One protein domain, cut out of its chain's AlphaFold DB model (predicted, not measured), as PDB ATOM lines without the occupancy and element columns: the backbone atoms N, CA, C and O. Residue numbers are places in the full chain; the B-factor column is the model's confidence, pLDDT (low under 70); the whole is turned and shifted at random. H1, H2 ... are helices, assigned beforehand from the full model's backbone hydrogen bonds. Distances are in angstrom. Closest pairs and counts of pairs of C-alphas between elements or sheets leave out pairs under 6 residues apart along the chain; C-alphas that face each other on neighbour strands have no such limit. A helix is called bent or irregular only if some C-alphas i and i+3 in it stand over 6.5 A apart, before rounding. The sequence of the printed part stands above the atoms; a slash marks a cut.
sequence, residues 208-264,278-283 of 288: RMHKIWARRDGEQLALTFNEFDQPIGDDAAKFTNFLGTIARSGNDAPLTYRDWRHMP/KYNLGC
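This is residues 208 to 264 and 278 to 283 of the 288 residues of an uncharacterized protein of Ananas comosus var. bracteatus (UniProt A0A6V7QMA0). There is little regular structure: one helix, H2, has the long loop of residues 214 to 233 and the short stretch of residues 278 to 283 beside the end where it begins, and a second long loop, residues 247 to 264, leads away beyond its other end. The short H1 is near H2, the loop 214 to 233 joins them, and beyond H2 residues 256 to 262 stick out. The printed part has 63 residues, 17 of them in named elements, H1 then H2, with no named strand; the class is all helix. It is loose, with a radius of gyration of the C-alphas of 13.6 A and spans of 34 by 30 by 19 A.

H1, residues 210 to 213, and H2, residues 234 to 246, are close but not clearly touching; their closest C-alphas, those of Ile 212 and Phe 242, are 7.9 A apart. Residues 221 to 222 pair with 279 to 280, parallel, and 224 to 225 with 231 to 232, antiparallel. In H2, 8 of 9 O i to N i+4 pairs are within hydrogen-bond range; H1 is too short for such a pair.

H1 begins at C-alpha 210 (-14.347, 6.279, -10.657). H2, 19.9 A long, ends at C-alpha 246 (-6.118, 3.283, -1.651). H2 is neither bent nor irregular, but only just: C-alphas 234 and 237 are 6.3 A apart.

The two C-alphas farthest apart, those of Glu 227 and Thr 256, are 35.1 A apart. The link H1 to H2 is long, 20 residues. Residues 265 to 277 are not printed; C-alphas 264 and 278 are 22.3 A apart. Residue 283 has pLDDT under 70.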
ATOM      1  N   ARG A 208      -7.973   6.025 -11.807       85.69
ATOM      2  CA  ARG A 208      -8.799   6.682 -10.780       85.69
ATOM      3  C   ARG A 208     -10.003   5.843 -10.343       85.69
ATOM      4  O   ARG A 208     -10.669   6.220  -9.394       85.69
ATOM      5  N   MET A 209     -10.306   4.741 -11.041       89.62
ATOM      6  CA  MET A 209     -11.365   3.776 -10.685       89.62
ATOM      7  C   MET A 209     -12.741   4.399 -10.332       89.62
ATOM      8  O   MET A 209     -13.458   3.873  -9.485       89.62
ATOM      9  N   HIS A 210     -13.139   5.498 -10.994       88.25
ATOM     10  CA  HIS A 210     -14.347   6.279 -10.657       88.25
ATOM     11  C   HIS A 210     -15.625   5.436 -10.560       88.25
ATOM     12  O   HIS A 210     -16.445   5.676  -9.684       88.25
ATOM     13  N   LYS A 211     -15.777   4.424 -11.425       87.75
ATOM     14  CA  LYS A 211     -16.952   3.543 -11.437       87.75
ATOM     15  C   LYS A 211     -17.114   2.750 -10.142       87.75
ATOM     16  O   LYS A 211     -18.239   2.509  -9.746       87.75
ATOM     17  N   ILE A 212     -16.013   2.353  -9.503       88.31
ATOM     18  CA  ILE A 212     -16.038   1.562  -8.262       88.31
ATOM     19  C   ILE A 212     -16.279   2.477  -7.068       88.31
ATOM     20  O   ILE A 212     -17.113   2.195  -6.216       88.31
ATOM     21  N   TRP A 213     -15.605   3.625  -7.053       87.69
ATOM     22  CA  TRP A 213     -15.775   4.633  -6.012       87.69
ATOM     23  C   TRP A 213     -17.174   5.264  -5.994       87.69
ATOM     24  O   TRP A 213     -17.666   5.636  -4.933       87.69
ATOM     25  N   ALA A 214     -17.832   5.360  -7.153       87.62
ATOM     26  CA  ALA A 214     -19.188   5.890  -7.280       87.62
ATOM     27  C   ALA A 214     -20.298   4.889  -6.909       87.62
ATOM     28  O   ALA A 214     -21.461   5.291  -6.872       87.62
ATOM     29  N   ARG A 215     -19.978   3.611  -6.650       86.62
ATOM     30  CA  ARG A 215     -20.986   2.622  -6.243       86.62
ATOM     31  C   ARG A 215     -21.568   2.959  -4.884       86.62
ATOM     32  O   ARG A 215     -20.838   3.387  -3.983       86.62
ATOM     33  N   ARG A 216     -22.872   2.719  -4.745       84.12
ATOM     34  CA  ARG A 216     -23.573   2.867  -3.471       84.12
ATOM     35  C   ARG A 216     -23.084   1.820  -2.481       84.12
ATOM     36  O   ARG A 216     -22.616   0.746  -2.858       84.12
ATOM     37  N   ASP A 217     -23.192   2.158  -1.210       75.75
ATOM     38  CA  ASP A 217     -22.864   1.235  -0.135       75.75
ATOM     39  C   ASP A 217     -23.900   0.101  -0.147       75.75
ATOM     40  O   ASP A 217     -25.102   0.355  -0.209       75.75
ATOM     41  N   GLY A 218     -23.421  -1.144  -0.209       73.19
ATOM     42  CA  GLY A 218     -24.240  -2.344  -0.432       73.19
ATOM     43  C   GLY A 218     -24.101  -2.959  -1.830       73.19
ATOM     44  O   GLY A 218     -24.297  -4.160  -1.981       73.19
ATOM     45  N   GLU A 219     -23.667  -2.198  -2.841       84.25
ATOM     46  CA  GLU A 219     -23.355  -2.740  -4.173       84.25
ATOM     47  C   GLU A 219     -21.899  -3.233  -4.223       84.25
ATOM     48  O   GLU A 219     -21.009  -2.619  -4.828       84.25
ATOM     49  N   GLN A 220     -21.642  -4.342  -3.534       88.44
ATOM     50  CA  GLN A 220     -20.314  -4.942  -3.465       88.44
ATOM     51  C   GLN A 220     -20.014  -5.789  -4.702       88.44
ATOM     52  O   GLN A 220     -20.866  -6.519  -5.204       88.44
ATOM     53  N   LEU A 221     -18.777  -5.714  -5.190       87.25
ATOM     54  CA  LEU A 221     -18.303  -6.619  -6.232       87.25
ATOM     55  C   LEU A 221     -17.839  -7.929  -5.588       87.25
ATOM     56  O   LEU A 221     -16.967  -7.907  -4.718       87.25
ATOM     57  N   ALA A 222     -18.430  -9.049  -5.999       88.19
ATOM     58  CA  ALA A 222     -18.017 -10.362  -5.525       88.19
ATOM     59  C   ALA A 222     -16.619 -10.698  -6.052       88.19
ATOM     60  O   ALA A 222     -16.351 -10.561  -7.245       88.19
ATOM     61  N   LEU A 223     -15.732 -11.128  -5.158       87.81
ATOM     62  CA  LEU A 223     -14.419 -11.645  -5.524       87.81
ATOM     63  C   LEU A 223     -14.320 -13.109  -5.142       87.81
ATOM     64  O   LEU A 223     -14.627 -13.499  -4.018       87.81
ATOM     65  N   THR A 224     -13.853 -13.909  -6.089       87.44
ATOM     66  CA  THR A 224     -13.527 -15.311  -5.866       87.44
ATOM     67  C   THR A 224     -12.041 -15.426  -5.589       87.44
ATOM     68  O   THR A 224     -11.222 -14.904  -6.342       87.44
ATOM     69  N   PHE A 225     -11.692 -16.097  -4.497       86.50
ATOM     70  CA  PHE A 225     -10.313 -16.313  -4.076       86.50
ATOM     71  C   PHE A 225      -9.919 -17.772  -4.303       86.50
ATOM     72  O   PHE A 225     -10.732 -18.675  -4.106       86.50
ATOM     73  N   ASN A 226      -8.675 -17.995  -4.720       87.81
ATOM     74  CA  ASN A 226      -8.072 -19.322  -4.799       87.81
ATOM     75  C   ASN A 226      -7.705 -19.858  -3.404       87.81
ATOM     76  O   ASN A 226      -7.716 -19.126  -2.420       87.81
ATOM     77  N   GLU A 227      -7.250 -21.105  -3.345       85.56
ATOM     78  CA  GLU A 227      -6.627 -21.735  -2.172       85.56
ATOM     79  C   GLU A 227      -5.409 -20.960  -1.643       85.56
ATOM     80  O   GLU A 227      -5.128 -20.988  -0.452       85.56
ATOM     81  N   PHE A 228      -4.725 -20.220  -2.520       82.75
ATOM     82  CA  PHE A 228      -3.606 -19.332  -2.182       82.75
ATOM     83  C   PHE A 228      -4.040 -17.887  -1.880       82.75
ATOM     84  O   PHE A 228      -3.237 -16.964  -2.023       82.75
ATOM     85  N   ASP A 229      -5.324 -17.673  -1.586       81.69
ATOM     86  CA  ASP A 229      -5.942 -16.370  -1.314       81.69
ATOM     87  C   ASP A 229      -5.772 -15.337  -2.441       81.69
ATOM     88  O   ASP A 229      -5.892 -14.133  -2.236       81.69
ATOM     89  N   GLN A 230      -5.559 -15.804  -3.673       84.94
ATOM     90  CA  GLN A 230      -5.449 -14.960  -4.862       84.94
ATOM     91  C   GLN A 230      -6.832 -14.732  -5.471       84.94
ATOM     92  O   GLN A 230      -7.463 -15.720  -5.841       84.94
ATOM     93  N   PRO A 231      -7.316 -13.497  -5.671       87.06
ATOM     94  CA  PRO A 231      -8.487 -13.242  -6.472       87.06
ATOM     95  C   PRO A 231      -8.267 -13.701  -7.906       87.06
ATOM     96  O   PRO A 231      -7.282 -13.346  -8.562       87.06
ATOM     97  N   ILE A 232      -9.225 -14.484  -8.376       86.50
ATOM     98  CA  ILE A 232      -9.301 -15.033  -9.722       86.50
ATOM     99  C   ILE A 232     -10.478 -14.365 -10.448       86.50
ATOM    100  O   ILE A 232     -11.418 -13.865  -9.836       86.50
ATOM    101  N   GLY A 233     -10.406 -14.324 -11.777       87.56
ATOM    102  CA  GLY A 233     -11.487 -13.843 -12.636       87.56
ATOM    103  C   GLY A 233     -11.337 -12.390 -13.083       87.56
ATOM    104  O   GLY A 233     -10.346 -11.709 -12.801       87.56
ATOM    105  N   ASP A 234     -12.344 -11.911 -13.808       87.00
ATOM    106  CA  ASP A 234     -12.310 -10.609 -14.487       87.00
ATOM    107  C   ASP A 234     -12.259  -9.421 -13.515       87.00
ATOM    108  O   ASP A 234     -11.728  -8.346 -13.824       87.00
ATOM    109  N   ASP A 235     -12.777  -9.619 -12.304       89.25
ATOM    110  CA  ASP A 235     -12.815  -8.599 -11.265       89.25
ATOM    111  C   ASP A 235     -11.529  -8.537 -10.428       89.25
ATOM    112  O   ASP A 235     -11.257  -7.504  -9.810       89.25
ATOM    113  N   ALA A 236     -10.654  -9.547 -10.508       88.56
ATOM    114  CA  ALA A 236      -9.357  -9.554  -9.827       88.56
ATOM    115  C   ALA A 236      -8.441  -8.410 -10.301       88.56
ATOM    116  O   ALA A 236      -7.786  -7.720  -9.510       88.56
ATOM    117  N   ALA A 237      -8.435  -8.133 -11.609       88.81
ATOM    118  CA  ALA A 237      -7.685  -7.011 -12.175       88.81
ATOM    119  C   ALA A 237      -8.239  -5.652 -11.707       88.81
ATOM    120  O   ALA A 237      -7.488  -4.701 -11.480       88.81
ATOM    121  N   LYS A 238      -9.561  -5.542 -11.536       90.69
ATOM    122  CA  LYS A 238     -10.199  -4.322 -11.020       90.69
ATOM    123  C   LYS A 238      -9.882  -4.132  -9.540       90.69
ATOM    124  O   LYS A 238      -9.559  -3.017  -9.140       90.69
ATOM    125  N   PHE A 239      -9.909  -5.212  -8.764       91.19
ATOM    126  CA  PHE A 239      -9.563  -5.215  -7.347       91.19
ATOM    127  C   PHE A 239      -8.120  -4.775  -7.098       91.19
ATOM    128  O   PHE A 239      -7.881  -3.837  -6.344       91.19
ATOM    129  N   THR A 240      -7.151  -5.361  -7.804       90.00
ATOM    130  CA  THR A 240      -5.736  -4.964  -7.674       90.00
ATOM    131  C   THR A 240      -5.508  -3.490  -8.030       90.00
ATOM    132  O   THR A 240      -4.792  -2.778  -7.323       90.00
ATOM    133  N   ASN A 241      -6.172  -2.984  -9.073       90.25
ATOM    134  CA  ASN A 241      -6.132  -1.560  -9.415       90.25
ATOM    135  C   ASN A 241      -6.764  -0.673  -8.333       90.25
ATOM    136  O   ASN A 241      -6.246   0.410  -8.052       90.25
ATOM    137  N   PHE A 242      -7.867  -1.117  -7.728       92.12
ATOM    138  CA  PHE A 242      -8.547  -0.414  -6.642       92.12
ATOM    139  C   PHE A 242      -7.682  -0.331  -5.379       92.12
ATOM    140  O   PHE A 242      -7.488   0.764  -4.850       92.12
ATOM    141  N   LEU A 243      -7.057  -1.433  -4.960       91.94
ATOM    142  CA  LEU A 243      -6.088  -1.437  -3.858       91.94
ATOM    143  C   LEU A 243      -4.948  -0.447  -4.113       91.94
ATOM    144  O   LEU A 243      -4.574   0.330  -3.236       91.94
ATOM    145  N   GLY A 244      -4.462  -0.397  -5.355       90.62
ATOM    146  CA  GLY A 244      -3.475   0.589  -5.777       90.62
ATOM    147  C   GLY A 244      -3.961   2.041  -5.694       90.62
ATOM    148  O   GLY A 244      -3.126   2.939  -5.623       90.62
ATOM    149  N   THR A 245      -5.269   2.319  -5.722       91.06
ATOM    150  CA  THR A 245      -5.796   3.675  -5.471       91.06
ATOM    151  C   THR A 245      -5.797   4.029  -3.989       91.06
ATOM    152  O   THR A 245      -5.379   5.134  -3.658       91.06
ATOM    153  N   ILE A 246      -6.157   3.088  -3.110       91.81
ATOM    154  CA  ILE A 246      -6.118   3.283  -1.651       91.81
ATOM    155  C   ILE A 246      -4.673   3.504  -1.190       91.81
ATOM    156  O   ILE A 246      -4.384   4.473  -0.500       91.81
ATOM    157  N   ALA A 247      -3.742   2.673  -1.663       89.50
ATOM    158  CA  ALA A 247      -2.322   2.753  -1.313       89.50
ATOM    159  C   ALA A 247      -1.654   4.095  -1.672       89.50
ATOM    160  O   ALA A 247      -0.585   4.411  -1.160       89.50
ATOM    161  N   ARG A 248      -2.242   4.850  -2.609       88.31
ATOM    162  CA  ARG A 248      -1.742   6.154  -3.071       88.31
ATOM    163  C   ARG A 248      -2.503   7.334  -2.467       88.31
ATOM    164  O   ARG A 248      -2.116   8.472  -2.711       88.31
ATOM    165  N   SER A 249      -3.591   7.080  -1.744       85.75
ATOM    166  CA  SER A 249      -4.360   8.114  -1.060       85.75
ATOM    167  C   SER A 249      -3.547   8.611   0.131       85.75
ATOM    168  O   SER A 249      -3.315   7.855   1.067       85.75
ATOM    169  N   GLY A 250      -3.100   9.869   0.103       84.94
ATOM    170  CA  GLY A 250      -2.267  10.428   1.178       84.94
ATOM    171  C   GLY A 250      -2.982  10.524   2.529       84.94
ATOM    172  O   GLY A 250      -2.324  10.534   3.562       84.94
ATOM    173  N   ASN A 251      -4.318  10.549   2.521       86.06
ATOM    174  CA  ASN A 251      -5.136  10.540   3.731       86.06
ATOM    175  C   ASN A 251      -5.135   9.163   4.412       86.06
ATOM    176  O   ASN A 251      -5.027   9.063   5.631       86.06
ATOM    177  N   ASP A 252      -5.227   8.101   3.612       85.62
ATOM    178  CA  ASP A 252      -5.391   6.740   4.125       85.62
ATOM    179  C   ASP A 252      -4.025   6.073   4.336       85.62
ATOM    180  O   ASP A 252      -3.784   5.462   5.375       85.62
ATOM    181  N   ALA A 253      -3.094   6.292   3.401       86.50
ATOM    182  CA  ALA A 253      -1.708   5.841   3.446       86.50
ATOM    183  C   ALA A 253      -0.726   7.035   3.420       86.50
ATOM    184  O   ALA A 253      -0.130   7.334   2.375       86.50
ATOM    185  N   PRO A 254      -0.518   7.720   4.561       87.56
ATOM    186  CA  PRO A 254       0.445   8.807   4.665       87.56
ATOM    187  C   PRO A 254       1.862   8.354   4.309       87.56
ATOM    188  O   PRO A 254       2.351   7.334   4.797       87.56
ATOM    189  N   LEU A 255       2.560   9.159   3.505       88.75
ATOM    190  CA  LEU A 255       3.962   8.916   3.141       88.75
ATOM    191  C   LEU A 255       4.951   9.248   4.271       88.75
ATOM    192  O   LEU A 255       6.149   9.014   4.109       88.75
ATOM    193  N   THR A 256       4.458   9.780   5.394       89.75
ATOM    194  CA  THR A 256       5.238  10.064   6.607       89.75
ATOM    195  C   THR A 256       5.844   8.789   7.193       89.75
ATOM    196  O   THR A 256       6.990   8.796   7.640       89.75
ATOM    197  N   TYR A 257       5.120   7.669   7.121       86.94
ATOM    198  CA  TYR A 257       5.593   6.368   7.584       86.94
ATOM    199  C   TYR A 257       6.321   5.638   6.452       86.94
ATOM    200  O   TYR A 257       5.721   5.228   5.458       86.94
ATOM    201  N   ARG A 258       7.640   5.460   6.599       85.44
ATOM    202  CA  ARG A 258       8.462   4.737   5.610       85.44
ATOM    203  C   ARG A 258       8.187   3.233   5.613       85.44
ATOM    204  O   ARG A 258       8.161   2.627   4.542       85.44
ATOM    205  N   ASP A 259       7.906   2.674   6.791       86.44
ATOM    206  CA  ASP A 259       7.573   1.263   6.961       86.44
ATOM    207  C   ASP A 259       6.127   1.076   7.402       86.44
ATOM    208  O   ASP A 259       5.628   1.736   8.312       86.44
ATOM    209  N   TRP A 260       5.481   0.068   6.830       84.81
ATOM    210  CA  TRP A 260       4.102  -0.291   7.154       84.81
ATOM    211  C   TRP A 260       3.887  -0.747   8.597       84.81
ATOM    212  O   TRP A 260       2.806  -0.579   9.160       84.81
ATOM    213  N   ARG A 261       4.919  -1.325   9.219       87.62
ATOM    214  CA  ARG A 261       4.859  -1.735  10.628       87.62
ATOM    215  C   ARG A 261       4.587  -0.536  11.539       87.62
ATOM    216  O   ARG A 261       3.826  -0.680  12.483       87.62
ATOM    217  N   HIS A 262       5.113   0.635  11.176       87.75
ATOM    218  CA  HIS A 262       4.919   1.894  11.895       87.75
ATOM    219  C   HIS A 262       3.629   2.630  11.511       87.75
ATOM    220  O   HIS A 262       3.297   3.624  12.147       87.75
ATOM    221  N   MET A 263       2.897   2.174  10.486       88.06
ATOM    222  CA  MET A 263       1.624   2.801  10.139       88.06
ATOM    223  C   MET A 263       0.596   2.557  11.262       88.06
ATOM    224  O   MET A 263       0.418   1.392  11.655       88.06
ATOM    225  N   PRO A 264      -0.101   3.612  11.735       90.69
ATOM    226  CA  PRO A 264      -1.133   3.508  12.760       90.69
ATOM    227  C   PRO A 264      -2.191   2.467  12.408       90.69
ATOM    228  O   PRO A 264      -2.578   2.313  11.246       90.69
ATOM    229  N   LYS A 278     -16.702  -2.006  -0.578       90.19
ATOM    230  CA  LYS A 278     -16.817  -2.059  -2.045       90.19
ATOM    231  C   LYS A 278     -16.716  -3.469  -2.619       90.19
ATOM    232  O   LYS A 278     -17.170  -3.690  -3.741       90.19
ATOM    233  N   TYR A 279     -16.154  -4.413  -1.872       89.81
ATOM    234  CA  TYR A 279     -15.923  -5.778  -2.323       89.81
ATOM    235  C   TYR A 279     -16.415  -6.793  -1.305       89.81
ATOM    236  O   TYR A 279     -16.128  -6.681  -0.116       89.81
ATOM    237  N   ASN A 280     -17.090  -7.822  -1.809       89.06
ATOM    238  CA  ASN A 280     -17.440  -8.985  -1.018       89.06
ATOM    239  C   ASN A 280     -16.270  -9.971  -1.104       89.06
ATOM    240  O   ASN A 280     -16.020 -10.556  -2.160       89.06
ATOM    241  N   LEU A 281     -15.528 -10.084  -0.002       83.88
ATOM    242  CA  LEU A 281     -14.310 -10.890   0.091       83.88
ATOM    243  C   LEU A 281     -14.574 -12.344   0.525       83.88
ATOM    244  O   LEU A 281     -13.639 -13.132   0.635       83.88
ATOM    245  N   GLY A 282     -15.832 -12.702   0.798       75.56
ATOM    246  CA  GLY A 282     -16.164 -13.957   1.465       75.56
ATOM    247  C   GLY A 282     -15.690 -14.000   2.926       75.56
ATOM    248  O   GLY A 282     -15.168 -13.034   3.482       75.56
ATOM    249  N   CYS A 283     -15.901 -15.141   3.579       58.53
ATOM    250  CA  CYS A 283     -15.665 -15.339   5.014       58.53
ATOM    251  C   CYS A 283     -14.192 -15.562   5.415       58.53
ATOM    252  O   CYS A 283     -13.907 -15.720   6.599       58.53
TER     253      CYS A 283